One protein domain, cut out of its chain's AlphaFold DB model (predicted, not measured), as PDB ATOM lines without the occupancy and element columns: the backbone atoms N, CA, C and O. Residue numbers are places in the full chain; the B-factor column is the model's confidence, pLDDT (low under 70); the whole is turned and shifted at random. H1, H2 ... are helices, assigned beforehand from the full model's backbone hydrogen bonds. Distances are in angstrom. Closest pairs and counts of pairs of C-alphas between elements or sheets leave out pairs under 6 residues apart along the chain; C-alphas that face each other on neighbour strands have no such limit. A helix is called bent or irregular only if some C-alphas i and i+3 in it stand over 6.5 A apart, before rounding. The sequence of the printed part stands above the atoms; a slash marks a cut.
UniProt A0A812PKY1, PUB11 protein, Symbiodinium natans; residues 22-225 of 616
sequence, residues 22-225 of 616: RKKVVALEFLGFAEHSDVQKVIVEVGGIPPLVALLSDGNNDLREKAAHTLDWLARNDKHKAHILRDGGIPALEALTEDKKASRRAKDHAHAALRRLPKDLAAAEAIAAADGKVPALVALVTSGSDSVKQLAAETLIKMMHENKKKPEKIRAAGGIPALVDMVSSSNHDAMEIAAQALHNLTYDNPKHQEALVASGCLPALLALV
ATOM      1  N   ARG A  22      22.816  -1.143 -56.198       49.59
ATOM      2  CA  ARG A  22      22.689  -1.406 -57.644       49.59
ATOM      3  C   ARG A  22      23.948  -2.032 -58.253       49.59
ATOM      4  O   ARG A  22      23.821  -2.829 -59.174       49.59
ATOM      5  N   LYS A  23      25.137  -1.796 -57.674       50.62
ATOM      6  CA  LYS A  23      26.398  -2.471 -58.066       50.62
ATOM      7  C   LYS A  23      26.292  -4.001 -57.943       50.62
ATOM      8  O   LYS A  23      26.803  -4.727 -58.788       50.62
ATOM      9  N   LYS A  24      25.569  -4.485 -56.920       47.12
ATOM     10  CA  LYS A  24      25.272  -5.914 -56.710       47.12
ATOM     11  C   LYS A  24      24.305  -6.480 -57.756       47.12
ATOM     12  O   LYS A  24      24.532  -7.582 -58.234       47.12
ATOM     13  N   VAL A  25      23.262  -5.734 -58.129       47.38
ATOM     14  CA  VAL A  25      22.264  -6.156 -59.135       47.38
ATOM     15  C   VAL A  25      22.898  -6.275 -60.522       47.38
ATOM     16  O   VAL A  25      22.699  -7.272 -61.201       47.38
ATOM     17  N   VAL A  26      23.752  -5.323 -60.892       50.62
ATOM     18  CA  VAL A  26      24.442  -5.325 -62.187       50.62
ATOM     19  C   VAL A  26      25.477  -6.461 -62.276       50.62
ATOM     20  O   VAL A  26      25.516  -7.178 -63.271       50.62
ATOM     21  N   ALA A  27      26.262  -6.720 -61.221       52.03
ATOM     22  CA  ALA A  27      27.170  -7.877 -61.188       52.03
ATOM     23  C   ALA A  27      26.425  -9.223 -61.311       52.03
ATOM     24  O   ALA A  27      26.951 -10.148 -61.922       52.03
ATOM     25  N   LEU A  28      25.199  -9.313 -60.770       51.44
ATOM     26  CA  LEU A  28      24.311 -10.474 -60.896       51.44
ATOM     27  C   LEU A  28      23.732 -10.628 -62.319       51.44
ATOM     28  O   LEU A  28      23.586 -11.757 -62.789       51.44
ATOM     29  N   GLU A  29      23.437  -9.527 -63.018       54.75
ATOM     30  CA  GLU A  29      22.936  -9.525 -64.406       54.75
ATOM     31  C   GLU A  29      23.992 -10.001 -65.425       54.75
ATOM     32  O   GLU A  29      23.647 -10.636 -66.422       54.75
ATOM     33  N   PHE A  30      25.286  -9.782 -65.155       58.03
ATOM     34  CA  PHE A  30      26.386 -10.122 -66.075       58.03
ATOM     35  C   PHE A  30      27.031 -11.496 -65.866       58.03
ATOM     36  O   PHE A  30      27.933 -11.879 -66.617       58.03
ATOM     37  N   LEU A  31      26.533 -12.282 -64.912       57.69
ATOM     38  CA  LEU A  31      27.058 -13.606 -64.571       57.69
ATOM     39  C   LEU A  31      27.085 -14.624 -65.733       57.69
ATOM     40  O   LEU A  31      27.763 -15.648 -65.649       57.69
ATOM     41  N   GLY A  32      26.339 -14.365 -66.811       55.56
ATOM     42  CA  GLY A  32      26.285 -15.198 -68.017       55.56
ATOM     43  C   GLY A  32      27.128 -14.701 -69.196       55.56
ATOM     44  O   GLY A  32      27.155 -15.367 -70.223       55.56
ATOM     45  N   PHE A  33      27.795 -13.547 -69.075       65.19
ATOM     46  CA  PHE A  33      28.492 -12.882 -70.190       65.19
ATOM     47  C   PHE A  33      29.977 -12.632 -69.913       65.19
ATOM     48  O   PHE A  33      30.646 -11.919 -70.663       65.19
ATOM     49  N   ALA A  34      30.508 -13.247 -68.856       65.88
ATOM     50  CA  ALA A  34      31.900 -13.117 -68.438       65.88
ATOM     51  C   ALA A  34      32.910 -13.619 -69.488       65.88
ATOM     52  O   ALA A  34      34.100 -13.366 -69.353       65.88
ATOM     53  N   GLU A  35      32.462 -14.282 -70.556       68.94
ATOM     54  CA  GLU A  35      33.299 -14.716 -71.681       68.94
ATOM     55  C   GLU A  35      33.846 -13.533 -72.505       68.94
ATOM     56  O   GLU A  35      34.899 -13.647 -73.132       68.94
ATOM     57  N   HIS A  36      33.165 -12.379 -72.475       74.88
ATOM     58  CA  HIS A  36      33.540 -11.184 -73.234       74.88
ATOM     59  C   HIS A  36      34.484 -10.267 -72.443       74.88
ATOM     60  O   HIS A  36      34.184  -9.866 -71.318       74.88
ATOM     61  N   SER A  37      35.605  -9.864 -73.052       71.38
ATOM     62  CA  SER A  37      36.638  -9.037 -72.405       71.38
ATOM     63  C   SER A  37      36.133  -7.678 -71.913       71.38
ATOM     64  O   SER A  37      36.581  -7.206 -70.868       71.38
ATOM     65  N   ASP A  38      35.191  -7.061 -72.627       70.38
ATOM     66  CA  ASP A  38      34.645  -5.747 -72.263       70.38
ATOM     67  C   ASP A  38      33.774  -5.840 -71.007       70.38
ATOM     68  O   ASP A  38      33.897  -5.025 -70.095       70.38
ATOM     69  N   VAL A  39      32.981  -6.910 -70.901       69.31
ATOM     70  CA  VAL A  39      32.183  -7.218 -69.709       69.31
ATOM     71  C   VAL A  39      33.095  -7.538 -68.525       69.31
ATOM     72  O   VAL A  39      32.879  -7.017 -67.435       69.31
ATOM     73  N   GLN A  40      34.157  -8.327 -68.730       76.44
ATOM     74  CA  GLN A  40      35.149  -8.610 -67.684       76.44
ATOM     75  C   GLN A  40      35.762  -7.322 -67.124       76.44
ATOM     76  O   GLN A  40      35.842  -7.156 -65.908       76.44
ATOM     77  N   LYS A  41      36.169  -6.399 -68.004       73.06
ATOM     78  CA  LYS A  41      36.755  -5.114 -67.615       73.06
ATOM     79  C   LYS A  41      35.764  -4.269 -66.811       73.06
ATOM     80  O   LYS A  41      36.123  -3.794 -65.736       73.06
ATOM     81  N   VAL A  42      34.519  -4.157 -67.278       69.06
ATOM     82  CA  VAL A  42      33.453  -3.434 -66.567       69.06
ATOM     83  C   VAL A  42      33.201  -4.051 -65.190       69.06
ATOM     84  O   VAL A  42      33.168  -3.316 -64.209       69.06
ATOM     85  N   ILE A  43      33.105  -5.383 -65.075       71.31
ATOM     86  CA  ILE A  43      32.924  -6.079 -63.786       71.31
ATOM     87  C   ILE A  43      34.027  -5.698 -62.788       71.31
ATOM     88  O   ILE A  43      33.739  -5.462 -61.613       71.31
ATOM     89  N   VAL A  44      35.285  -5.622 -63.231       74.69
ATOM     90  CA  VAL A  44      36.398  -5.229 -62.355       74.69
ATOM     91  C   VAL A  44      36.331  -3.743 -61.994       74.69
ATOM     92  O   VAL A  44      36.441  -3.407 -60.815       74.69
ATOM     93  N   GLU A  45      36.106  -2.859 -62.970       69.50
ATOM     94  CA  GLU A  45      36.058  -1.399 -62.773       69.50
ATOM     95  C   GLU A  45      34.944  -0.964 -61.814       69.50
ATOM     96  O   GLU A  45      35.124  -0.031 -61.031       69.50
ATOM     97  N   VAL A  46      33.813  -1.671 -61.814       63.53
ATOM     98  CA  VAL A  46      32.661  -1.356 -60.953       63.53
ATOM     99  C   VAL A  46      32.746  -2.004 -59.567       63.53
ATOM    100  O   VAL A  46      31.839  -1.836 -58.750       63.53
ATOM    101  N   GLY A  47      33.826  -2.742 -59.284       69.50
ATOM    102  CA  GLY A  47      34.019  -3.443 -58.015       69.50
ATOM    103  C   GLY A  47      33.109  -4.663 -57.854       69.50
ATOM    104  O   GLY A  47      32.616  -4.923 -56.760       69.50
ATOM    105  N   GLY A  48      32.861  -5.406 -58.935       73.38
ATOM    106  CA  GLY A  48      32.003  -6.594 -58.938       73.38
ATOM    107  C   GLY A  48      32.636  -7.842 -58.311       73.38
ATOM    108  O   GLY A  48      31.908  -8.743 -57.910       73.38
ATOM    109  N   ILE A  49      33.965  -7.895 -58.161       79.88
ATOM    110  CA  ILE A  49      34.674  -9.073 -57.626       79.88
ATOM    111  C   ILE A  49      34.312  -9.388 -56.159       79.88
ATOM    112  O   ILE A  49      33.935 -10.532 -55.910       79.88
ATOM    113  N   PRO A  50      34.326  -8.449 -55.189       79.19
ATOM    114  CA  PRO A  50      33.943  -8.768 -53.810       79.19
ATOM    115  C   PRO A  50      32.508  -9.324 -53.670       79.19
ATOM    116  O   PRO A  50      32.326 -10.322 -52.973       79.19
ATOM    117  N   PRO A  51      31.479  -8.772 -54.353       74.00
ATOM    118  CA  PRO A  51      30.156  -9.398 -54.412       74.00
ATOM    119  C   PRO A  51      30.158 -10.816 -54.995       74.00
ATOM    120  O   PRO A  51      29.456 -11.676 -54.471       74.00
ATOM    121  N   LEU A  52      30.937 -11.072 -56.052       80.31
ATOM    122  CA  LEU A  52      31.061 -12.411 -56.641       80.31
ATOM    123  C   LEU A  52      31.664 -13.404 -55.646       80.31
ATOM    124  O   LEU A  52      31.151 -14.512 -55.521       80.31
ATOM    125  N   VAL A  53      32.700 -12.997 -54.909       82.88
ATOM    126  CA  VAL A  53      33.319 -13.819 -53.859       82.88
ATOM    127  C   VAL A  53      32.315 -14.126 -52.743       82.88
ATOM    128  O   VAL A  53      32.176 -15.282 -52.356       82.88
ATOM    129  N   ALA A  54      31.549 -13.134 -52.279       76.81
ATOM    130  CA  ALA A  54      30.524 -13.344 -51.253       76.81
ATOM    131  C   ALA A  54      29.416 -14.316 -51.706       76.81
ATOM    132  O   ALA A  54      28.956 -15.155 -50.931       76.81
ATOM    133  N   LEU A  55      29.012 -14.258 -52.981       79.56
ATOM    134  CA  LEU A  55      27.981 -15.139 -53.541       79.56
ATOM    135  C   LEU A  55      28.382 -16.616 -53.585       79.56
ATOM    136  O   LEU A  55      27.487 -17.461 -53.613       79.56
ATOM    137  N   LEU A  56      29.679 -16.943 -53.560       82.25
ATOM    138  CA  LEU A  56      30.141 -18.332 -53.454       82.25
ATOM    139  C   LEU A  56      29.671 -18.984 -52.143       82.25
ATOM    140  O   LEU A  56      29.340 -20.168 -52.135       82.25
ATOM    141  N   SER A  57      29.562 -18.198 -51.070       78.62
ATOM    142  CA  SER A  57      29.092 -18.654 -49.758       78.62
ATOM    143  C   SER A  57      27.600 -18.385 -49.549       78.62
ATOM    144  O   SER A  57      26.862 -19.279 -49.135       78.62
ATOM    145  N   ASP A  58      27.121 -17.190 -49.893       75.38
ATOM    146  CA  ASP A  58      25.778 -16.725 -49.511       75.38
ATOM    147  C   ASP A  58      24.704 -16.987 -50.582       75.38
ATOM    148  O   ASP A  58      23.504 -16.862 -50.329       75.38
ATOM    149  N   GLY A  59      25.116 -17.342 -51.802       71.38
ATOM    150  CA  GLY A  59      24.211 -17.569 -52.925       71.38
ATOM    151  C   GLY A  59      23.462 -18.903 -52.848       71.38
ATOM    152  O   GLY A  59      23.902 -19.860 -52.212       71.38
ATOM    153  N   ASN A  60      22.343 -19.005 -53.570       79.00
ATOM    154  CA  ASN A  60      21.762 -20.307 -53.911       79.00
ATOM    155  C   ASN A  60      22.638 -21.027 -54.963       79.00
ATOM    156  O   ASN A  60      23.565 -20.440 -55.515       79.00
ATOM    157  N   ASN A  61      22.350 -22.293 -55.275       81.19
ATOM    158  CA  ASN A  61      23.189 -23.077 -56.193       81.19
ATOM    159  C   ASN A  61      23.350 -22.467 -57.600       81.19
ATOM    160  O   ASN A  61      24.421 -22.607 -58.181       81.19
ATOM    161  N   ASP A  62      22.334 -21.774 -58.122       76.50
ATOM    162  CA  ASP A  62      22.416 -21.079 -59.417       76.50
ATOM    163  C   ASP A  62      23.361 -19.869 -59.338       76.50
ATOM    164  O   ASP A  62      24.243 -19.706 -60.177       76.50
ATOM    165  N   LEU A  63      23.236 -19.063 -58.282       74.94
ATOM    166  CA  LEU A  63      24.093 -17.900 -58.047       74.94
ATOM    167  C   LEU A  63      25.543 -18.291 -57.756       74.94
ATOM    168  O   LEU A  63      26.455 -17.646 -58.266       74.94
ATOM    169  N   ARG A  64      25.762 -19.362 -56.988       83.56
ATOM    170  CA  ARG A  64      27.097 -19.911 -56.709       83.56
ATOM    171  C   ARG A  64      27.779 -20.413 -57.979       83.56
ATOM    172  O   ARG A  64      28.945 -20.105 -58.202       83.56
ATOM    173  N   GLU A  65      27.055 -21.150 -58.827       84.94
ATOM    174  CA  GLU A  65      27.563 -21.642 -60.117       84.94
ATOM    175  C   GLU A  65      27.988 -20.493 -61.023       84.94
ATOM    176  O   GLU A  65      29.109 -20.459 -61.527       84.94
ATOM    177  N   LYS A  66      27.102 -19.517 -61.169       80.31
ATOM    178  CA  LYS A  66      27.318 -18.315 -61.958       80.31
ATOM    179  C   LYS A  66      28.490 -17.468 -61.453       80.31
ATOM    180  O   LYS A  66      29.317 -17.024 -62.254       80.31
ATOM    181  N   ALA A  67      28.588 -17.262 -60.139       82.75
ATOM    182  CA  ALA A  67      29.690 -16.532 -59.520       82.75
ATOM    183  C   ALA A  67      31.031 -17.248 -59.743       82.75
ATOM    184  O   ALA A  67      31.995 -16.618 -60.182       82.75
ATOM    185  N   ALA A  68      31.076 -18.569 -59.542       86.31
ATOM    186  CA  ALA A  68      32.262 -19.379 -59.809       86.31
ATOM    187  C   ALA A  68      32.660 -19.341 -61.293       86.31
ATOM    188  O   ALA A  68      33.837 -19.184 -61.612       86.31
ATOM    189  N   HIS A  69      31.688 -19.418 -62.208       87.69
ATOM    190  CA  HIS A  69      31.930 -19.331 -63.649       87.69
ATOM    191  C   HIS A  69      32.493 -17.962 -64.059       87.69
ATOM    192  O   HIS A  69      33.438 -17.878 -64.841       87.69
ATOM    193  N   THR A  70      31.964 -16.881 -63.488       83.38
ATOM    194  CA  THR A  70      32.453 -15.519 -63.745       83.38
ATOM    195  C   THR A  70      33.879 -15.334 -63.232       83.38
ATOM    196  O   THR A  70      34.728 -14.798 -63.945       83.38
ATOM    197  N   LEU A  71      34.173 -15.816 -62.022       86.25
ATOM    198  CA  LEU A  71      35.523 -15.778 -61.459       86.25
ATOM    199  C   LEU A  71      36.508 -16.634 -62.270       86.25
ATOM    200  O   LEU A  71      37.651 -16.219 -62.430       86.25
ATOM    201  N   ASP A  72      36.074 -17.760 -62.849       87.19
ATOM    202  CA  ASP A  72      36.897 -18.556 -63.772       87.19
ATOM    203  C   ASP A  72      37.310 -17.760 -65.020       87.19
ATOM    204  O   ASP A  72      38.477 -17.763 -65.423       87.19
ATOM    205  N   TRP A  73      36.371 -17.029 -65.622       87.19
ATOM    206  CA  TRP A  73      36.668 -16.169 -66.767       87.19
ATOM    207  C   TRP A  73      37.600 -15.017 -66.410       87.19
ATOM    208  O   TRP A  73      38.580 -14.778 -67.119       87.19
ATOM    209  N   LEU A  74      37.347 -14.348 -65.285       83.75
ATOM    210  CA  LEU A  74      38.213 -13.282 -64.789       83.75
ATOM    211  C   LEU A  74      39.622 -13.806 -64.474       83.75
ATOM    212  O   LEU A  74      40.606 -13.151 -64.816       83.75
ATOM    213  N   ALA A  75      39.748 -15.018 -63.932       83.69
ATOM    214  CA  ALA A  75      41.030 -15.649 -63.628       83.69
ATOM    215  C   ALA A  75      41.888 -15.960 -64.871       83.69
ATOM    216  O   ALA A  75      43.016 -16.418 -64.727       83.69
ATOM    217  N   ARG A  76      41.422 -15.704 -66.100       84.19
ATOM    218  CA  ARG A  76      42.235 -15.836 -67.326       84.19
ATOM    219  C   ARG A  76      43.139 -14.633 -67.595       84.19
ATOM    220  O   ARG A  76      44.057 -14.753 -68.401       84.19
ATOM    221  N   ASN A  77      42.909 -13.501 -66.931       78.62
ATOM    222  CA  ASN A  77      43.690 -12.274 -67.095       78.62
ATOM    223  C   ASN A  77      44.476 -11.961 -65.819       78.62
ATOM    224  O   ASN A  77      43.884 -11.820 -64.752       78.62
ATOM    225  N   ASP A  78      45.794 -11.785 -65.928       70.81
ATOM    226  CA  ASP A  78      46.669 -11.544 -64.775       70.81
ATOM    227  C   ASP A  78      46.257 -10.320 -63.947       70.81
ATOM    228  O   ASP A  78      46.218 -10.398 -62.723       70.81
ATOM    229  N   LYS A  79      45.820  -9.221 -64.575       74.88
ATOM    230  CA  LYS A  79      45.349  -8.037 -63.832       74.88
ATOM    231  C   LYS A  79      44.106  -8.342 -62.997       74.88
ATOM    232  O   LYS A  79      43.971  -7.844 -61.886       74.88
ATOM    233  N   HIS A  80      43.204  -9.175 -63.511       82.06
ATOM    234  CA  HIS A  80      41.998  -9.580 -62.792       82.06
ATOM    235  C   HIS A  80      42.312 -10.615 -61.704       82.06
ATOM    236  O   HIS A  80      41.735 -10.529 -60.622       82.06
ATOM    237  N   LYS A  81      43.279 -11.522 -61.930       77.75
ATOM    238  CA  LYS A  81      43.784 -12.440 -60.892       77.75
ATOM    239  C   LYS A  81      44.227 -11.669 -59.646       77.75
ATOM    240  O   LYS A  81      43.879 -12.078 -58.546       77.75
ATOM    241  N   ALA A  82      44.899 -10.523 -59.807       70.06
ATOM    242  CA  ALA A  82      45.291  -9.655 -58.690       70.06
ATOM    243  C   ALA A  82      44.101  -9.235 -57.819       70.06
ATOM    244  O   ALA A  82      44.172  -9.274 -56.591       70.06
ATOM    245  N   HIS A  83      43.000  -8.840 -58.458       74.19
ATOM    246  CA  HIS A  83      41.787  -8.424 -57.766       74.19
ATOM    247  C   HIS A  83      41.080  -9.606 -57.095       74.19
ATOM    248  O   HIS A  83      40.662  -9.479 -55.949       74.19
ATOM    249  N   ILE A  84      41.023 -10.770 -57.751       78.19
ATOM    250  CA  ILE A  84      40.451 -11.995 -57.167       78.19
ATOM    251  C   ILE A  84      41.237 -12.422 -55.919       78.19
ATOM    252  O   ILE A  84      40.633 -12.745 -54.902       78.19
ATOM    253  N   LEU A  85      42.572 -12.385 -55.972       73.31
ATOM    254  CA  LEU A  85      43.434 -12.662 -54.818       73.31
ATOM    255  C   LEU A  85      43.172 -11.677 -53.681       73.31
ATOM    256  O   LEU A  85      42.980 -12.083 -52.538       73.31
ATOM    257  N   ARG A  86      43.145 -10.380 -54.011       70.00
ATOM    258  CA  ARG A  86      42.946  -9.306 -53.040       70.00
ATOM    259  C   ARG A  86      41.624  -9.444 -52.290       70.00
ATOM    260  O   ARG A  86      41.577  -9.177 -51.095       70.00
ATOM    261  N   ASP A  87      40.576  -9.846 -52.996       74.31
ATOM    262  CA  ASP A  87      39.211  -9.871 -52.476       74.31
ATOM    263  C   ASP A  87      38.846 -11.227 -51.838       74.31
ATOM    264  O   ASP A  87      37.673 -11.499 -51.609       74.31
ATOM    265  N   GLY A  88      39.839 -12.081 -51.539       72.12
ATOM    266  CA  GLY A  88      39.633 -13.355 -50.838       72.12
ATOM    267  C   GLY A  88      39.060 -14.471 -51.716       72.12
ATOM    268  O   GLY A  88      38.415 -15.390 -51.218       72.12
ATOM    269  N   GLY A  89      39.277 -14.408 -53.032       78.44
ATOM    270  CA  GLY A  89      38.677 -15.343 -53.980       78.44
ATOM    271  C   GLY A  89      39.153 -16.789 -53.839       78.44
ATOM    272  O   GLY A  89      38.338 -17.688 -54.010       78.44
ATOM    273  N   ILE A  90      40.426 -17.042 -53.503       78.69
ATOM    274  CA  ILE A  90      40.922 -18.425 -53.366       78.69
ATOM    275  C   ILE A  90      40.210 -19.190 -52.234       78.69
ATOM    276  O   ILE A  90      39.584 -20.202 -52.550       78.69
ATOM    277  N   PRO A  91      40.222 -18.734 -50.962       73.44
ATOM    278  CA  PRO A  91      39.582 -19.488 -49.880       73.44
ATOM    279  C   PRO A  91      38.075 -19.684 -50.107       73.44
ATOM    280  O   PRO A  91      37.530 -20.737 -49.786       73.44
ATOM    281  N   ALA A  92      37.390 -18.717 -50.727       80.44
ATOM    282  CA  ALA A  92      35.971 -18.854 -51.059       80.44
ATOM    283  C   ALA A  92      35.704 -19.904 -52.155       80.44
ATOM    284  O   ALA A  92      34.714 -20.635 -52.092       80.44
ATOM    285  N   LEU A  93      36.584 -20.006 -53.156       84.06
ATOM    286  CA  LEU A  93      36.491 -21.030 -54.198       84.06
ATOM    287  C   LEU A  93      36.796 -22.429 -53.640       84.06
ATOM    288  O   LEU A  93      36.124 -23.378 -54.035       84.06
ATOM    289  N   GLU A  94      37.749 -22.565 -52.714       82.12
ATOM    290  CA  GLU A  94      38.048 -23.835 -52.026       82.12
ATOM    291  C   GLU A  94      36.900 -24.283 -51.116       82.12
ATOM    292  O   GLU A  94      36.447 -25.423 -51.191       82.12
ATOM    293  N   ALA A  95      36.327 -23.369 -50.332       82.62
ATOM    294  CA  ALA A  95      35.150 -23.682 -49.527       82.62
ATOM    295  C   ALA A  95      33.980 -24.190 -50.397       82.62
ATOM    296  O   ALA A  95      33.268 -25.126 -50.024       82.62
ATOM    297  N   LEU A  96      33.800 -23.618 -51.595       86.88
ATOM    298  CA  LEU A  96      32.765 -24.048 -52.534       86.88
ATOM    299  C   LEU A  96      33.018 -25.459 -53.101       86.88
ATOM    300  O   LEU A  96      32.057 -26.203 -53.323       86.88
ATOM    301  N   THR A  97      34.275 -25.853 -53.349       84.94
ATOM    302  CA  THR A  97      34.587 -27.207 -53.846       84.94
ATOM    303  C   THR A  97      34.299 -28.272 -52.787       84.94
ATOM    304  O   THR A  97      33.781 -29.348 -53.118       84.94
ATOM    305  N   GLU A  98      34.534 -27.956 -51.514       85.56
ATOM    306  CA  GLU A  98      34.306 -28.852 -50.378       85.56
ATOM    307  C   GLU A  98      32.838 -28.909 -49.915       85.56
ATOM    308  O   GLU A  98      32.393 -29.933 -49.386       85.56
ATOM    309  N   ASP A  99      32.032 -27.877 -50.186       86.62
ATOM    310  CA  ASP A  99      30.632 -27.826 -49.749       86.62
ATOM    311  C   ASP A  99      29.783 -28.944 -50.384       86.62
ATOM    312  O   ASP A  99      29.553 -28.999 -51.595       86.62
ATOM    313  N   LYS A 100      29.250 -29.848 -49.555       86.50
ATOM    314  CA  LYS A 100      28.387 -30.966 -49.984       86.50
ATOM    315  C   LYS A 100      27.080 -30.514 -50.647       86.50
ATOM    316  O   LYS A 100      26.487 -31.293 -51.386       86.50
ATOM    317  N   LYS A 101      26.618 -29.291 -50.372       85.62
ATOM    318  CA  LYS A 101      25.365 -28.728 -50.901       85.62
ATOM    319  C   LYS A 101      25.546 -28.016 -52.244       85.62
ATOM    320  O   LYS A 101      24.546 -27.779 -52.926       85.62
ATOM    321  N   ALA A 102      26.784 -27.689 -52.624       87.06
ATOM    322  CA  ALA A 102      27.088 -26.990 -53.868       87.06
ATOM    323  C   ALA A 102      26.858 -27.880 -55.103       87.06
ATOM    324  O   ALA A 102      27.156 -29.079 -55.096       87.06
ATOM    325  N   SER A 103      26.340 -27.284 -56.183       88.44
ATOM    326  CA  SER A 103      26.106 -27.998 -57.443       88.44
ATOM    327  C   SER A 103      27.423 -28.485 -58.060       88.44
ATOM    328  O   SER A 103      28.461 -27.836 -57.940       88.44
ATOM    329  N   ARG A 104      27.383 -29.612 -58.783       88.62
ATOM    330  CA  ARG A 104      28.562 -30.135 -59.494       88.62
ATOM    331  C   ARG A 104      29.169 -29.094 -60.443       88.62
ATOM    332  O   ARG A 104      30.378 -28.930 -60.459       88.62
ATOM    333  N   ARG A 105      28.326 -28.349 -61.162       85.38
ATOM    334  CA  ARG A 105      28.763 -27.291 -62.082       85.38
ATOM    335  C   ARG A 105      29.460 -26.137 -61.359       85.38
ATOM    336  O   ARG A 105      30.513 -25.700 -61.811       85.38
ATOM    337  N   ALA A 106      28.946 -25.700 -60.205       85.25
ATOM    338  CA  ALA A 106      29.619 -24.694 -59.383       85.25
ATOM    339  C   ALA A 106      31.009 -25.162 -58.940       85.25
ATOM    340  O   ALA A 106      31.977 -24.411 -59.045       85.25
ATOM    341  N   LYS A 107      31.122 -26.427 -58.520       86.56
ATOM    342  CA  LYS A 107      32.411 -27.029 -58.164       86.56
ATOM    343  C   LYS A 107      33.353 -27.103 -59.357       86.56
ATOM    344  O   LYS A 107      34.518 -26.760 -59.207       86.56
ATOM    345  N   ASP A 108      32.881 -27.530 -60.525       85.88
ATOM    346  CA  ASP A 108      33.709 -27.639 -61.731       85.88
ATOM    347  C   ASP A 108      34.289 -26.268 -62.129       85.88
ATOM    348  O   ASP A 108      35.491 -26.152 -62.376       85.88
ATOM    349  N   HIS A 109      33.473 -25.208 -62.094       86.12
ATOM    350  CA  HIS A 109      33.940 -23.838 -62.329       86.12
ATOM    351  C   HIS A 109      34.895 -23.339 -61.242       86.12
ATOM    352  O   HIS A 109      35.896 -22.699 -61.565       86.12
ATOM    353  N   ALA A 110      34.650 -23.669 -59.972       83.31
ATOM    354  CA  ALA A 110      35.558 -23.305 -58.890       83.31
ATOM    355  C   ALA A 110      36.935 -23.972 -59.050       83.31
ATOM    356  O   ALA A 110      37.956 -23.291 -58.981       83.31
ATOM    357  N   HIS A 111      36.984 -25.267 -59.382       77.50
ATOM    358  CA  HIS A 111      38.238 -25.957 -59.709       77.50
ATOM    359  C   HIS A 111      38.947 -25.324 -60.915       77.50
ATOM    360  O   HIS A 111      40.174 -25.203 -60.928       77.50
ATOM    361  N   ALA A 112      38.185 -24.915 -61.931       78.94
ATOM    362  CA  ALA A 112      38.713 -24.264 -63.121       78.94
ATOM    363  C   ALA A 112      39.350 -22.898 -62.787       78.94
ATOM    364  O   ALA A 112      40.473 -22.627 -63.223       78.94
ATOM    365  N   ALA A 113      38.696 -22.089 -61.951       81.56
ATOM    366  CA  ALA A 113      39.228 -20.816 -61.470       81.56
ATOM    367  C   ALA A 113      40.493 -21.020 -60.618       81.56
ATOM    368  O   ALA A 113      41.531 -20.410 -60.883       81.56
ATOM    369  N   LEU A 114      40.454 -21.953 -59.659       75.62
ATOM    370  CA  LEU A 114      41.588 -22.309 -58.793       75.62
ATOM    371  C   LEU A 114      42.806 -22.815 -59.574       75.62
ATOM    372  O   LEU A 114      43.944 -22.575 -59.176       75.62
ATOM    373  N   ARG A 115      42.597 -23.502 -60.704       75.81
ATOM    374  CA  ARG A 115      43.689 -23.943 -61.587       75.81
ATOM    375  C   ARG A 115      44.402 -22.773 -62.276       75.81
ATOM    376  O   ARG A 115      45.548 -22.933 -62.691       75.81
ATOM    377  N   ARG A 116      43.726 -21.635 -62.442       78.94
ATOM    378  CA  ARG A 116      44.232 -20.450 -63.154       78.94
ATOM    379  C   ARG A 116      44.812 -19.385 -62.224       78.94
ATOM    380  O   ARG A 116      45.611 -18.564 -62.682       78.94
ATOM    381  N   LEU A 117      44.410 -19.383 -60.955       77.38
ATOM    382  CA  LEU A 117      44.955 -18.497 -59.929       77.38
ATOM    383  C   LEU A 117      46.372 -18.940 -59.531       77.38
ATOM    384  O   LEU A 117      46.665 -20.139 -59.540       77.38
ATOM    385  N   PRO A 118      47.276 -17.989 -59.226       65.88
ATOM    386  CA  PRO A 118      48.646 -18.324 -58.880       65.88
ATOM    387  C   PRO A 118      48.671 -19.120 -57.577       65.88
ATOM    388  O   PRO A 118      48.062 -18.732 -56.582       65.88
ATOM    389  N   LYS A 119      49.395 -20.238 -57.613       59.28
ATOM    390  CA  LYS A 119      49.664 -21.078 -56.445       59.28
ATOM    391  C   LYS A 119      51.047 -20.841 -55.864       59.28
ATOM    392  O   LYS A 119      51.376 -21.493 -54.891       59.28
ATOM    393  N   ASP A 120      51.852 -19.967 -56.460       57.38
ATOM    394  CA  ASP A 120      53.197 -19.648 -55.997       57.38
ATOM    395  C   ASP A 120      53.330 -18.161 -55.638       57.38
ATOM    396  O   ASP A 120      52.594 -17.296 -56.130       57.38
ATOM    397  N   LEU A 121      54.266 -17.889 -54.726       56.41
ATOM    398  CA  LEU A 121      54.503 -16.563 -54.164       56.41
ATOM    399  C   LEU A 121      54.949 -15.566 -55.243       56.41
ATOM    400  O   LEU A 121      54.443 -14.450 -55.293       56.41
ATOM    401  N   ALA A 122      55.848 -15.979 -56.137       57.81
ATOM    402  CA  ALA A 122      56.419 -15.104 -57.157       57.81
ATOM    403  C   ALA A 122      55.359 -14.611 -58.156       57.81
ATOM    404  O   ALA A 122      55.339 -13.430 -58.502       57.81
ATOM    405  N   ALA A 123      54.440 -15.480 -58.583       57.31
ATOM    406  CA  ALA A 123      53.336 -15.125 -59.461       57.31
ATOM    407  C   ALA A 123      52.287 -14.276 -58.733       57.31
ATOM    408  O   ALA A 123      51.784 -13.317 -59.314       57.31
ATOM    409  N   ALA A 124      51.981 -14.554 -57.461       58.19
ATOM    410  CA  ALA A 124      51.067 -13.717 -56.678       58.19
ATOM    411  C   ALA A 124      51.632 -12.305 -56.426       58.19
ATOM    412  O   ALA A 124      50.909 -11.315 -56.559       58.19
ATOM    413  N   GLU A 125      52.928 -12.189 -56.131       59.75
ATOM    414  CA  GLU A 125      53.612 -10.908 -55.930       59.75
ATOM    415  C   GLU A 125      53.810 -10.112 -57.224       59.75
ATOM    416  O   GLU A 125      53.705  -8.883 -57.197       59.75
ATOM    417  N   ALA A 126      54.089 -10.784 -58.348       56.59
ATOM    418  CA  ALA A 126      54.233 -10.151 -59.661       56.59
ATOM    419  C   ALA A 126      52.909  -9.572 -60.177       56.59
ATOM    420  O   ALA A 126      52.894  -8.586 -60.915       56.59
ATOM    421  N   ILE A 127      51.796 -10.183 -59.773       54.75
ATOM    422  CA  ILE A 127      50.449  -9.807 -60.190       54.75
ATOM    423  C   ILE A 127      49.850  -8.723 -59.269       54.75
ATOM    424  O   ILE A 127      49.071  -7.883 -59.724       54.75
ATOM    425  N   ALA A 128      50.227  -8.681 -57.988       55.50
ATOM    426  CA  ALA A 128      49.695  -7.718 -57.028       55.50
ATOM    427  C   ALA A 128      50.437  -6.361 -57.047       55.50
ATOM    428  O   ALA A 128      51.625  -6.260 -56.727       55.50
ATOM    429  N   ALA A 129      49.709  -5.268 -57.330       56.66
ATOM    430  CA  ALA A 129      50.190  -3.900 -57.084       56.66
ATOM    431  C   ALA A 129      50.582  -3.720 -55.605       56.66
ATOM    432  O   ALA A 129      50.051  -4.418 -54.746       56.66
ATOM    433  N   ALA A 130      51.460  -2.761 -55.281       57.06
ATOM    434  CA  ALA A 130      52.010  -2.591 -53.926       57.06
ATOM    435  C   ALA A 130      50.950  -2.587 -52.797       57.06
ATOM    436  O   ALA A 130      51.196  -3.163 -51.737       57.06
ATOM    437  N   ASP A 131      49.766  -2.010 -53.034       56.69
ATOM    438  CA  ASP A 131      48.653  -1.995 -52.071       56.69
ATOM    439  C   ASP A 131      47.802  -3.281 -52.040       56.69
ATOM    440  O   ASP A 131      47.130  -3.537 -51.045       56.69
ATOM    441  N   GLY A 132      47.851  -4.115 -53.083       63.78
ATOM    442  CA  GLY A 132      47.183  -5.421 -53.156       63.78
ATOM    443  C   GLY A 132      48.038  -6.600 -52.678       63.78
ATOM    444  O   GLY A 132      47.522  -7.708 -52.563       63.78
ATOM    445  N   LYS A 133      49.326  -6.372 -52.375       71.06
ATOM    446  CA  LYS A 133      50.265  -7.427 -51.952       71.06
ATOM    447  C   LYS A 133      49.867  -8.083 -50.631       71.06
ATOM    448  O   LYS A 133      49.861  -9.301 -50.545       71.06
ATOM    449  N   VAL A 134      49.497  -7.296 -49.617       78.31
ATOM    450  CA  VAL A 134      49.166  -7.837 -48.284       78.31
ATOM    451  C   VAL A 134      47.946  -8.771 -48.325       78.31
ATOM    452  O   VAL A 134      48.076  -9.899 -47.855       78.31
ATOM    453  N   PRO A 135      46.798  -8.387 -48.917       76.50
ATOM    454  CA  PRO A 135      45.665  -9.304 -49.046       76.50
ATOM    455  C   PRO A 135      45.974 -10.571 -49.858       76.50
ATOM    456  O   PRO A 135      45.549 -11.656 -49.473       76.50
ATOM    457  N   ALA A 136      46.767 -10.465 -50.933       71.75
ATOM    458  CA  ALA A 136      47.175 -11.628 -51.723       71.75
ATOM    459  C   ALA A 136      48.041 -12.612 -50.913       71.75
ATOM    460  O   ALA A 136      47.832 -13.820 -50.992       71.75
ATOM    461  N   LEU A 137      48.967 -12.103 -50.092       75.75
ATOM    462  CA  LEU A 137      49.776 -12.927 -49.189       75.75
ATOM    463  C   LEU A 137      48.918 -13.616 -48.121       75.75
ATOM    464  O   LEU A 137      49.109 -14.798 -47.865       75.75
ATOM    465  N   VAL A 138      47.940 -12.915 -47.535       82.62
ATOM    466  CA  VAL A 138      47.014 -13.510 -46.552       82.62
ATOM    467  C   VAL A 138      46.157 -14.617 -47.180       82.62
ATOM    468  O   VAL A 138      45.966 -15.668 -46.568       82.62
ATOM    469  N   ALA A 139      45.697 -14.434 -48.422       75.38
ATOM    470  CA  ALA A 139      45.013 -15.496 -49.154       75.38
ATOM    471  C   ALA A 139      45.922 -16.726 -49.330       75.38
ATOM    472  O   ALA A 139      45.505 -17.834 -49.003       75.38
ATOM    473  N   LEU A 140      47.182 -16.535 -49.741       75.06
ATOM    474  CA  LEU A 140      48.144 -17.633 -49.897       75.06
ATOM    475  C   LEU A 140      48.467 -18.365 -48.588       75.06
ATOM    476  O   LEU A 140      48.653 -19.577 -48.624       75.06
ATOM    477  N   VAL A 141      48.494 -17.674 -47.443       80.75
ATOM    478  CA  VAL A 141      48.633 -18.309 -46.115       80.75
ATOM    479  C   VAL A 141      47.494 -19.299 -45.845       80.75
ATOM    480  O   VAL A 141      47.697 -20.324 -45.198       80.75
ATOM    481  N   THR A 142      46.307 -19.044 -46.395       76.94
ATOM    482  CA  THR A 142      45.128 -19.896 -46.196       76.94
ATOM    483  C   THR A 142      45.076 -21.046 -47.207       76.94
ATOM    484  O   THR A 142      44.848 -22.195 -46.829       76.94
ATOM    485  N   SER A 143      45.361 -20.759 -48.480       71.56
ATOM    486  CA  SER A 143      45.054 -21.643 -49.616       71.56
ATOM    487  C   SER A 143      46.268 -22.162 -50.401       71.56
ATOM    488  O   SER A 143      46.132 -22.882 -51.389       71.56
ATOM    489  N   GLY A 144      47.480 -21.730 -50.055       67.25
ATOM    490  CA  GLY A 144      48.705 -22.196 -50.706       67.25
ATOM    491  C   GLY A 144      48.987 -23.674 -50.423       67.25
ATOM    492  O   GLY A 144      48.445 -24.258 -49.485       67.25
ATOM    493  N   SER A 145      49.893 -24.289 -51.187       68.56
ATOM    494  CA  SER A 145      50.557 -25.504 -50.696       68.56
ATOM    495  C   SER A 145      51.364 -25.174 -49.438       68.56
ATOM    496  O   SER A 145      51.710 -24.014 -49.226       68.56
ATOM    497  N   ASP A 146      51.712 -26.169 -48.627       68.12
ATOM    498  CA  ASP A 146      52.482 -25.961 -47.394       68.12
ATOM    499  C   ASP A 146      53.710 -25.056 -47.587       68.12
ATOM    500  O   ASP A 146      53.872 -24.067 -46.876       68.12
ATOM    501  N   SER A 147      54.513 -25.316 -48.624       64.94
ATOM    502  CA  SER A 147      55.681 -24.491 -48.960       64.94
ATOM    503  C   SER A 147      55.312 -23.044 -49.302       64.94
ATOM    504  O   SER A 147      56.052 -22.114 -49.004       64.94
ATOM    505  N   VAL A 148      54.158 -22.825 -49.928       68.88
ATOM    506  CA  VAL A 148      53.688 -21.496 -50.342       68.88
ATOM    507  C   VAL A 148      53.088 -20.736 -49.166       68.88
ATOM    508  O   VAL A 148      53.300 -19.529 -49.066       68.88
ATOM    509  N   LYS A 149      52.399 -21.427 -48.253       79.12
ATOM    510  CA  LYS A 149      51.932 -20.852 -46.987       79.12
ATOM    511  C   LYS A 149      53.113 -20.332 -46.172       79.12
ATOM    512  O   LYS A 149      53.076 -19.191 -45.718       79.12
ATOM    513  N   GLN A 150      54.171 -21.140 -46.054       70.44
ATOM    514  CA  GLN A 150      55.426 -20.781 -45.380       70.44
ATOM    515  C   GLN A 150      56.046 -19.520 -45.989       70.44
ATOM    516  O   GLN A 150      56.169 -18.502 -45.314       70.44
ATOM    517  N   LEU A 151      56.325 -19.546 -47.293       69.12
ATOM    518  CA  LEU A 151      56.887 -18.416 -48.037       69.12
ATOM    519  C   LEU A 151      56.026 -17.141 -47.918       69.12
ATOM    520  O   LEU A 151      56.552 -16.035 -47.763       69.12
ATOM    521  N   ALA A 152      54.697 -17.270 -47.961       76.81
ATOM    522  CA  ALA A 152      53.785 -16.142 -47.793       76.81
ATOM    523  C   ALA A 152      53.848 -15.557 -46.374       76.81
ATOM    524  O   ALA A 152      53.919 -14.335 -46.219       76.81
ATOM    525  N   ALA A 153      53.878 -16.402 -45.342       80.31
ATOM    526  CA  ALA A 153      53.990 -15.970 -43.954       80.31
ATOM    527  C   ALA A 153      55.371 -15.348 -43.636       80.31
ATOM    528  O   ALA A 153      55.428 -14.305 -42.983       80.31
ATOM    529  N   GLU A 154      56.470 -15.882 -44.182       73.69
ATOM    530  CA  GLU A 154      57.812 -15.272 -44.104       73.69
ATOM    531  C   GLU A 154      57.844 -13.882 -44.743       73.69
ATOM    532  O   GLU A 154      58.406 -12.924 -44.200       73.69
ATOM    533  N   THR A 155      57.190 -13.747 -45.893       75.56
ATOM    534  CA  THR A 155      57.087 -12.465 -46.589       75.56
ATOM    535  C   THR A 155      56.291 -11.459 -45.759       75.56
ATOM    536  O   THR A 155      56.697 -10.300 -45.641       75.56
ATOM    537  N   LEU A 156      55.204 -11.891 -45.108       81.38
ATOM    538  CA  LEU A 156      54.465 -11.055 -44.160       81.38
ATOM    539  C   LEU A 156      55.356 -10.603 -42.992       81.38
ATOM    540  O   LEU A 156      55.338  -9.416 -42.666       81.38
ATOM    541  N   ILE A 157      56.176 -11.489 -42.411       74.44
ATOM    542  CA  ILE A 157      57.146 -11.140 -41.351       74.44
ATOM    543  C   ILE A 157      58.102 -10.051 -41.829       74.44
ATOM    544  O   ILE A 157      58.220  -9.002 -41.192       74.44
ATOM    545  N   LYS A 158      58.742 -10.252 -42.983       75.31
ATOM    546  CA  LYS A 158      59.662  -9.267 -43.560       75.31
ATOM    547  C   LYS A 158      58.980  -7.910 -43.745       75.31
ATOM    548  O   LYS A 158      59.523  -6.873 -43.369       75.31
ATOM    549  N   MET A 159      57.746  -7.916 -44.248       75.75
ATOM    550  CA  MET A 159      56.954  -6.705 -44.435       75.75
ATOM    551  C   MET A 159      56.635  -5.983 -43.121       75.75
ATOM    552  O   MET A 159      56.617  -4.751 -43.113       75.75
ATOM    553  N   MET A 160      56.398  -6.700 -42.022       76.50
ATOM    554  CA  MET A 160      56.164  -6.084 -40.709       76.50
ATOM    555  C   MET A 160      57.380  -5.284 -40.227       76.50
ATOM    556  O   MET A 160      57.211  -4.193 -39.681       76.50
ATOM    557  N   HIS A 161      58.596  -5.771 -40.490       71.50
ATOM    558  CA  HIS A 161      59.832  -5.083 -40.106       71.50
ATOM    559  C   HIS A 161      60.124  -3.834 -40.952       71.50
ATOM    560  O   HIS A 161      60.722  -2.878 -40.461       71.50
ATOM    561  N   GLU A 162      59.672  -3.798 -42.205       70.50
ATOM    562  CA  GLU A 162      59.935  -2.680 -43.119       70.50
ATOM    563  C   GLU A 162      59.123  -1.411 -42.808       70.50
ATOM    564  O   GLU A 162      59.540  -0.311 -43.172       70.50
ATOM    565  N   ASN A 163      57.927  -1.522 -42.207       68.69
ATOM    566  CA  ASN A 163      57.063  -0.358 -41.979       68.69
ATOM    567  C   ASN A 163      56.048  -0.572 -40.846       68.69
ATOM    568  O   ASN A 163      55.177  -1.438 -40.930       68.69
ATOM    569  N   LYS A 164      56.053   0.340 -39.864       67.12
ATOM    570  CA  LYS A 164      55.149   0.337 -38.700       67.12
ATOM    571  C   LYS A 164      53.646   0.378 -39.035       67.12
ATOM    572  O   LYS A 164      52.839   0.005 -38.195       67.12
ATOM    573  N   LYS A 165      53.241   0.806 -40.239       72.12
ATOM    574  CA  LYS A 165      51.829   0.823 -40.686       72.12
ATOM    575  C   LYS A 165      51.370  -0.480 -41.357       72.12
ATOM    576  O   LYS A 165      50.175  -0.649 -41.593       72.12
ATOM    577  N   LYS A 166      52.286  -1.387 -41.715       72.56
ATOM    578  CA  LYS A 166      51.954  -2.642 -42.413       72.56
ATOM    579  C   LYS A 166      51.276  -3.691 -41.512       72.56
ATOM    580  O   LYS A 166      50.340  -4.306 -42.017       72.56
ATOM    581  N   PRO A 167      51.615  -3.851 -40.215       78.56
ATOM    582  CA  PRO A 167      50.874  -4.738 -39.312       78.56
ATOM    583  C   PRO A 167      49.360  -4.473 -39.290       78.56
ATOM    584  O   PRO A 167      48.573  -5.411 -39.346       78.56
ATOM    585  N   GLU A 168      48.932  -3.204 -39.292       81.62
ATOM    586  CA  GLU A 168      47.503  -2.846 -39.342       81.62
ATOM    587  C   GLU A 168      46.846  -3.267 -40.665       81.62
ATOM    588  O   GLU A 168      45.715  -3.749 -40.666       81.62
ATOM    589  N   LYS A 169      47.560  -3.144 -41.797       80.31
ATOM    590  CA  LYS A 169      47.073  -3.635 -43.099       80.31
ATOM    591  C   LYS A 169      46.928  -5.161 -43.103       80.31
ATOM    592  O   LYS A 169      45.970  -5.666 -43.676       80.31
ATOM    593  N   ILE A 170      47.849  -5.884 -42.458       82.25
ATOM    594  CA  ILE A 170      47.792  -7.349 -42.335       82.25
ATOM    595  C   ILE A 170      46.592  -7.761 -41.477       82.25
ATOM    596  O   ILE A 170      45.827  -8.632 -41.886       82.25
ATOM    597  N   ARG A 171      46.361  -7.087 -40.340       85.31
ATOM    598  CA  ARG A 171      45.155  -7.313 -39.527       85.31
ATOM    599  C   ARG A 171      43.879  -7.036 -40.322       85.31
ATOM    600  O   ARG A 171      42.982  -7.872 -40.317       85.31
ATOM    601  N   ALA A 172      43.797  -5.891 -41.001       80.62
ATOM    602  CA  ALA A 172      42.616  -5.499 -41.772       80.62
ATOM    603  C   ALA A 172      42.303  -6.468 -42.924       80.62
ATOM    604  O   ALA A 172      41.140  -6.645 -43.269       80.62
ATOM    605  N   ALA A 173      43.324  -7.116 -43.488       76.75
ATOM    606  CA  ALA A 173      43.178  -8.142 -44.516       76.75
ATOM    607  C   ALA A 173      42.796  -9.533 -43.964       76.75
ATOM    608  O   ALA A 173      42.697 -10.475 -44.741       76.75
ATOM    609  N   GLY A 174      42.603  -9.685 -42.648       83.31
ATOM    610  CA  GLY A 174      42.278 -10.974 -42.028       83.31
ATOM    611  C   GLY A 174      43.490 -11.871 -41.754       83.31
ATOM    612  O   GLY A 174      43.333 -13.074 -41.580       83.31
ATOM    613  N   GLY A 175      44.702 -11.308 -41.686       85.06
ATOM    614  CA  GLY A 175      45.927 -12.089 -41.488       85.06
ATOM    615  C   GLY A 175      46.012 -12.813 -40.140       85.06
ATOM    616  O   GLY A 175      46.579 -13.894 -40.083       85.06
ATOM    617  N   ILE A 176      45.432 -12.261 -39.064       86.31
ATOM    618  CA  ILE A 176      45.486 -12.884 -37.725       86.31
ATOM    619  C   ILE A 176      44.734 -14.230 -37.702       86.31
ATOM    620  O   ILE A 176      45.370 -15.227 -37.365       86.31
ATOM    621  N   PRO A 177      43.447 -14.315 -38.107       85.19
ATOM    622  CA  PRO A 177      42.763 -15.603 -38.242       85.19
ATOM    623  C   PRO A 177      43.496 -16.596 -39.155       85.19
ATOM    624  O   PRO A 177      43.720 -17.729 -38.750       85.19
ATOM    625  N   ALA A 178      43.958 -16.157 -40.335       84.44
ATOM    626  CA  ALA A 178      44.644 -17.032 -41.292       84.44
ATOM    627  C   ALA A 178      45.934 -17.652 -40.719       84.44
ATOM    628  O   ALA A 178      46.228 -18.825 -40.942       84.44
ATOM    629  N   LEU A 179      46.700 -16.876 -39.947       85.69
ATOM    630  CA  LEU A 179      47.900 -17.371 -39.277       85.69
ATOM    631  C   LEU A 179      47.557 -18.302 -38.100       85.69
ATOM    632  O   LEU A 179      48.286 -19.262 -37.872       85.69
ATOM    633  N   VAL A 180      46.453 -18.075 -37.375       83.38
ATOM    634  CA  VAL A 180      45.982 -19.000 -36.321       83.38
ATOM    635  C   VAL A 180      45.577 -20.357 -36.902       83.38
ATOM    636  O   VAL A 180      45.921 -21.394 -36.331       83.38
ATOM    637  N   ASP A 181      44.927 -20.367 -38.064       82.38
ATOM    638  CA  ASP A 181      44.600 -21.609 -38.771       82.38
ATOM    639  C   ASP A 181      45.877 -22.344 -39.213       82.38
ATOM    640  O   ASP A 181      45.993 -23.559 -39.048       82.38
ATOM    641  N   MET A 182      46.885 -21.609 -39.699       81.25
ATOM    642  CA  MET A 182      48.182 -22.170 -40.094       81.25
ATOM    643  C   MET A 182      48.964 -22.769 -38.908       81.25
ATOM    644  O   MET A 182      49.608 -23.808 -39.069       81.25
ATOM    645  N   VAL A 183      48.849 -22.188 -37.706       76.69
ATOM    646  CA  VAL A 183      49.398 -22.750 -36.452       76.69
ATOM    647  C   VAL A 183      48.756 -24.098 -36.092       76.69
ATOM    648  O   VAL A 183      49.363 -24.896 -35.383       76.69
ATOM    649  N   SER A 184      47.562 -24.388 -36.609       73.12
ATOM    650  CA  SER A 184      46.864 -25.663 -36.392       73.12
ATOM    651  C   SER A 184      47.167 -26.717 -37.472       73.12
ATOM    652  O   SER A 184      46.542 -27.779 -37.482       73.12
ATOM    653  N   SER A 185      48.091 -26.439 -38.400       71.06
ATOM    654  CA  SER A 185      48.477 -27.376 -39.464       71.06
ATOM    655  C   SER A 185      49.392 -28.501 -38.958       71.06
ATOM    656  O   SER A 185      50.012 -28.394 -37.907       71.06
ATOM    657  N   SER A 186      49.498 -29.597 -39.714       66.75
ATOM    658  CA  SER A 186      50.391 -30.723 -39.390       66.75
ATOM    659  C   SER A 186      51.860 -30.484 -39.767       66.75
ATOM    660  O   SER A 186      52.681 -31.379 -39.597       66.75
ATOM    661  N   ASN A 187      52.186 -29.327 -40.350       71.75
ATOM    662  CA  ASN A 187      53.515 -29.012 -40.859       71.75
ATOM    663  C   ASN A 187      54.256 -28.112 -39.866       71.75
ATOM    664  O   ASN A 187      53.888 -26.953 -39.685       71.75
ATOM    665  N   HIS A 188      55.317 -28.641 -39.257       69.62
ATOM    666  CA  HIS A 188      56.048 -27.955 -38.194       69.62
ATOM    667  C   HIS A 188      56.596 -26.599 -38.652       69.62
ATOM    668  O   HIS A 188      56.216 -25.583 -38.080       69.62
ATOM    669  N   ASP A 189      57.378 -26.546 -39.730       67.94
ATOM    670  CA  ASP A 189      57.982 -25.304 -40.240       67.94
ATOM    671  C   ASP A 189      56.923 -24.213 -40.514       67.94
ATOM    672  O   ASP A 189      57.122 -23.032 -40.227       67.94
ATOM    673  N   ALA A 190      55.740 -24.609 -40.999       72.81
ATOM    674  CA  ALA A 190      54.621 -23.688 -41.204       72.81
ATOM    675  C   ALA A 190      54.085 -23.101 -39.885       72.81
ATOM    676  O   ALA A 190      53.769 -21.910 -39.817       72.81
ATOM    677  N   MET A 191      54.002 -23.907 -38.829       73.88
ATOM    678  CA  MET A 191      53.531 -23.456 -37.521       73.88
ATOM    679  C   MET A 191      54.466 -22.413 -36.893       73.88
ATOM    680  O   MET A 191      53.976 -21.438 -36.321       73.88
ATOM    681  N   GLU A 192      55.790 -22.574 -37.006       70.06
ATOM    682  CA  GLU A 192      56.757 -21.592 -36.475       70.06
ATOM    683  C   GLU A 192      56.663 -20.262 -37.190       70.06
ATOM    684  O   GLU A 192      56.528 -19.226 -36.537       70.06
ATOM    685  N   ILE A 193      56.685 -20.281 -38.520       73.31
ATOM    686  CA  ILE A 193      56.600 -19.050 -39.301       73.31
ATOM    687  C   ILE A 193      55.276 -18.339 -38.985       73.31
ATOM    688  O   ILE A 193      55.251 -17.123 -38.775       73.31
ATOM    689  N   ALA A 194      54.173 -19.084 -38.871       79.38
ATOM    690  CA  ALA A 194      52.880 -18.508 -38.529       79.38
ATOM    691  C   ALA A 194      52.869 -17.868 -37.133       79.38
ATOM    692  O   ALA A 194      52.372 -16.755 -36.957       79.38
ATOM    693  N   ALA A 195      53.461 -18.519 -36.137       75.12
ATOM    694  CA  ALA A 195      53.524 -17.978 -34.789       75.12
ATOM    695  C   ALA A 195      54.492 -16.809 -34.638       75.12
ATOM    696  O   ALA A 195      54.176 -15.856 -33.927       75.12
ATOM    697  N   GLN A 196      55.621 -16.825 -35.346       73.50
ATOM    698  CA  GLN A 196      56.532 -15.688 -35.410       73.50
ATOM    699  C   GLN A 196      55.842 -14.473 -36.044       73.50
ATOM    700  O   GLN A 196      55.986 -13.342 -35.567       73.50
ATOM    701  N   ALA A 197      55.040 -14.700 -37.087       78.81
ATOM    702  CA  ALA A 197      54.202 -13.671 -37.685       78.81
ATOM    703  C   ALA A 197      53.158 -13.144 -36.685       78.81
ATOM    704  O   ALA A 197      53.006 -11.931 -36.546       78.81
ATOM    705  N   LEU A 198      52.477 -14.024 -35.942       79.50
ATOM    706  CA  LEU A 198      51.508 -13.631 -34.912       79.50
ATOM    707  C   LEU A 198      52.150 -12.845 -33.767       79.50
ATOM    708  O   LEU A 198      51.591 -11.832 -33.340       79.50
ATOM    709  N   HIS A 199      53.325 -13.252 -33.295       75.94
ATOM    710  CA  HIS A 199      54.080 -12.521 -32.282       75.94
ATOM    711  C   HIS A 199      54.404 -11.109 -32.753       75.94
ATOM    712  O   HIS A 199      54.063 -10.142 -32.082       75.94
ATOM    713  N   ASN A 200      54.964 -10.974 -33.955       76.81
ATOM    714  CA  ASN A 200      55.320  -9.673 -34.513       76.81
ATOM    715  C   ASN A 200      54.094  -8.779 -34.743       76.81
ATOM    716  O   ASN A 200      54.181  -7.562 -34.580       76.81
ATOM    717  N   LEU A 201      52.941  -9.362 -35.093       78.75
ATOM    718  CA  LEU A 201      51.687  -8.618 -35.211       78.75
ATOM    719  C   LEU A 201      51.178  -8.124 -33.857       78.75
ATOM    720  O   LEU A 201      50.572  -7.057 -33.803       78.75
ATOM    721  N   THR A 202      51.364  -8.894 -32.790       74.69
ATOM    722  CA  THR A 202      50.717  -8.653 -31.491       74.69
ATOM    723  C   THR A 202      51.629  -8.032 -30.435       74.69
ATOM    724  O   THR A 202      51.137  -7.530 -29.417       74.69
ATOM    725  N   TYR A 203      52.937  -8.003 -30.687       72.69
ATOM    726  CA  TYR A 203      53.930  -7.353 -29.845       72.69
ATOM    727  C   TYR A 203      53.610  -5.859 -29.694       72.69
ATOM    728  O   TYR A 203      53.566  -5.122 -30.679       72.69
ATOM    729  N   ASP A 204      53.368  -5.425 -28.454       68.56
ATOM    730  CA  ASP A 204      53.076  -4.028 -28.093       68.56
ATOM    731  C   ASP A 204      51.858  -3.408 -28.827       68.56
ATOM    732  O   ASP A 204      51.768  -2.195 -29.016       68.56
ATOM    733  N   ASN A 205      50.890  -4.232 -29.260       72.56
ATOM    734  CA  ASN A 205      49.668  -3.754 -29.927       72.56
ATOM    735  C   ASN A 205      48.390  -4.390 -29.348       72.56
ATOM    736  O   ASN A 205      47.884  -5.359 -29.921       72.56
ATOM    737  N   PRO A 206      47.792  -3.815 -28.284       71.12
ATOM    738  CA  PRO A 206      46.614  -4.372 -27.605       71.12
ATOM    739  C   PRO A 206      45.429  -4.711 -28.523       71.12
ATOM    740  O   PRO A 206      44.757  -5.716 -28.311       71.12
ATOM    741  N   LYS A 207      45.200  -3.937 -29.598       78.44
ATOM    742  CA  LYS A 207      44.116  -4.210 -30.565       78.44
ATOM    743  C   LYS A 207      44.347  -5.507 -31.336       78.44
ATOM    744  O   LYS A 207      43.402  -6.224 -31.657       78.44
ATOM    745  N   HIS A 208      45.599  -5.794 -31.679       79.06
ATOM    746  CA  HIS A 208      45.970  -7.037 -32.343       79.06
ATOM    747  C   HIS A 208      45.923  -8.216 -31.363       79.06
ATOM    748  O   HIS A 208      45.520  -9.306 -31.758       79.06
ATOM    749  N   GLN A 209      46.257  -7.990 -30.086       73.62
ATOM    750  CA  GLN A 209      46.146  -8.998 -29.020       73.62
ATOM    751  C   GLN A 209      44.691  -9.426 -28.802       73.62
ATOM    752  O   GLN A 209      44.396 -10.616 -28.759       73.62
ATOM    753  N   GLU A 210      43.768  -8.464 -28.729       74.38
ATOM    754  CA  GLU A 210      42.329  -8.739 -28.638       74.38
ATOM    755  C   GLU A 210      41.819  -9.495 -29.872       74.38
ATOM    756  O   GLU A 210      41.082 -10.471 -29.738       74.38
ATOM    757  N   ALA A 211      42.247  -9.092 -31.075       78.00
ATOM    758  CA  ALA A 211      41.880  -9.776 -32.314       78.00
ATOM    759  C   ALA A 211      42.394 -11.226 -32.366       78.00
ATOM    760  O   ALA A 211      41.688 -12.099 -32.866       78.00
ATOM    761  N   LEU A 212      43.586 -11.490 -31.823       78.31
ATOM    762  CA  LEU A 212      44.162 -12.832 -31.709       78.31
ATOM    763  C   LEU A 212      43.361 -13.724 -30.747       78.31
ATOM    764  O   LEU A 212      43.131 -14.899 -31.029       78.31
ATOM    765  N   VAL A 213      42.897 -13.182 -29.620       72.88
ATOM    766  CA  VAL A 213      42.028 -13.934 -28.698       72.88
ATOM    767  C   VAL A 213      40.658 -14.182 -29.329       72.88
ATOM    768  O   VAL A 213      40.134 -15.293 -29.249       72.88
ATOM    769  N   ALA A 214      40.102 -13.179 -30.013       76.19
ATOM    770  CA  ALA A 214      38.820 -13.281 -30.705       76.19
ATOM    771  C   ALA A 214      38.834 -14.289 -31.867       76.19
ATOM    772  O   ALA A 214      37.794 -14.873 -32.163       76.19
ATOM    773  N   SER A 215      39.989 -14.541 -32.494       73.81
ATOM    774  CA  SER A 215      40.131 -15.574 -33.527       73.81
ATOM    775  C   SER A 215      40.201 -16.998 -32.964       73.81
ATOM    776  O   SER A 215      40.408 -17.937 -33.723       73.81
ATOM    777  N   GLY A 216      40.050 -17.182 -31.646       73.56
ATOM    778  CA  GLY A 216      40.021 -18.506 -31.030       73.56
ATOM    779  C   GLY A 216      41.397 -19.165 -30.928       73.56
ATOM    780  O   GLY A 216      41.494 -20.385 -31.008       73.56
ATOM    781  N   CYS A 217      42.468 -18.389 -30.728       74.19
ATOM    782  CA  CYS A 217      43.815 -18.955 -30.616       74.19
ATOM    783  C   CYS A 217      44.014 -19.828 -29.358       74.19
ATOM    784  O   CYS A 217      44.834 -20.740 -29.376       74.19
ATOM    785  N   LEU A 218      43.270 -19.578 -28.267       71.75
ATOM    786  CA  LEU A 218      43.510 -20.219 -26.964       71.75
ATOM    787  C   LEU A 218      43.294 -21.746 -26.991       71.75
ATOM    788  O   LEU A 218      44.172 -22.465 -26.517       71.75
ATOM    789  N   PRO A 219      42.197 -22.287 -27.564       69.81
ATOM    790  CA  PRO A 219      42.043 -23.733 -27.717       69.81
ATOM    791  C   PRO A 219      43.103 -24.376 -28.619       69.81
ATOM    792  O   PRO A 219      43.589 -25.454 -28.287       69.81
ATOM    793  N   ALA A 220      43.488 -23.720 -29.722       69.00
ATOM    794  CA  ALA A 220      44.529 -24.217 -30.625       69.00
ATOM    795  C   ALA A 220      45.886 -24.304 -29.909       69.00
ATOM    796  O   ALA A 220      46.553 -25.335 -29.947       69.00
ATOM    797  N   LEU A 221      46.238 -23.266 -29.146       68.56
ATOM    798  CA  LEU A 221      47.418 -23.251 -28.283       68.56
ATOM    799  C   LEU A 221      47.391 -24.379 -27.247       68.56
ATOM    800  O   LEU A 221      48.375 -25.093 -27.088       68.56
ATOM    801  N   LEU A 222      46.265 -24.584 -26.561       66.69
ATOM    802  CA  LEU A 222      46.131 -25.649 -25.565       66.69
ATOM    803  C   LEU A 222      46.221 -27.046 -26.178       66.69
ATOM    804  O   LEU A 222      46.793 -27.947 -25.563       66.69
ATOM    805  N   ALA A 223      45.675 -27.241 -27.378       67.56
ATOM    806  CA  ALA A 223      45.805 -28.492 -28.111       67.56
ATOM    807  C   ALA A 223      47.275 -28.773 -28.456       67.56
ATOM    808  O   ALA A 223      47.749 -29.887 -28.234       67.56
ATOM    809  N   LEU A 224      48.019 -27.751 -28.891       64.19
ATOM    810  CA  LEU A 224      49.454 -27.858 -29.154       64.19
ATOM    811  C   LEU A 224      50.269 -28.173 -27.896       64.19
ATOM    812  O   LEU A 224      51.185 -28.991 -27.975       64.19
ATOM    813  N   VAL A 225      49.909 -27.583 -26.748       61.12
ATOM    814  CA  VAL A 225      50.521 -27.882 -25.439       61.12
ATOM    815  C   VAL A 225      50.266 -29.331 -25.023       61.12
ATOM    816  O   VAL A 225      51.157 -29.994 -24.504       61.12
TER     817      VAL A 225
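This is residues 22 to 225 of the 616 residues of the protein "PUB11 protein" of Symbiodinium natans (UniProt A0A812PKY1). Short helices wind in stacked turns, a small bent solenoid in two rows: H3, H6, H9 and H12 follow one another through the whole, while the second row is broken between its pairs H4 with H7 and H10 with H13. H9 lies in the middle, the H3, H4, H6 and H7 bundle is at one end with H1 and H2 beside it, and H14 and H15 are at the other end. The printed part has 204 residues with fifteen named helices, H1 to H15 in chain order, and no named strand: all helix. It is compact, with a radius of gyration of the C-alphas of 17.3 A and spans of 49 by 36 by 31 A.

The longest helix, H10, residues 146 to 162, forms a hairpin with the hub, H9, residues 133 to 143, at a shallow tilt of 30 degrees; the closest C-alphas, Val 141 and Lys 149, are 4.3 A apart. Closest C-alphas are quoted below too. H13, residues 188 to 202, touches H10 (Gln 150 and Ala 190, 5.2 A). H12, residues 175 to 183, forms a hairpin with H13 (Val 183 and Met 191, 4.3 A) and touches H9 (Val 138 and Gly 175, 5.4 A). H11, residues 166 to 172, touches H9 (Val 134 and Ile 170, 6.1 A). H14, residues 206 to 214, touches H12 (Ile 176 and Leu 212, 6.2 A). H15, residues 217 to 225, and H12 only just touch, only at their ends, with 3 pairs of C-alphas within 8 A (Val 180 and Cys 217, 6.1 A). H6, residues 89 to 98, touches H9 the same way at a shallow tilt of 14 degrees (Pro 91 and Ser 143, 5.9 A). H5, residues 78 to 86, touches H9 (Arg 86 and Pro 135, 4.8 A) and H8, residues 121 to 127 (Ala 82 and Ile 127, 5.4 A). H3, residues 49 to 58, H4, residues 61 to 74, H6 and H7, residues 104 to 116, form an up-and-down bundle, each running against the one before; H4 and H7 touch (Glu 65 and Ala 106, 3.8 A). H7 and H10 are apart. H1, residues 22 to 29, and H3 only just touch, with 3 pairs within 8 A (Lys 24 and Pro 51, 6.4 A). H2, residues 37 to 45, touches no helix. Every O i to N i+4 pair is within hydrogen-bond range in H1, H2, H4 and H6 to H15, but 5 of 6 in H3 and 4 of 5 in H5.

H1 begins at C-alpha 22 (22.689, -1.406, -57.644). H10, 24.8 A long, begins at C-alpha 146 (52.482, -25.961, -47.394); H13 measures 21.1 A, H4 19.9 A. H15 ends at C-alpha 225 (50.521, -27.882, -25.439).

The two C-alphas farthest apart, Asp 38 and Val 225, are 54.2 A apart. The printed part has no cut and no long link. Its mean pLDDT is 74.0; 53 residues are under 70, among them 22 to 35 and 118 to 132.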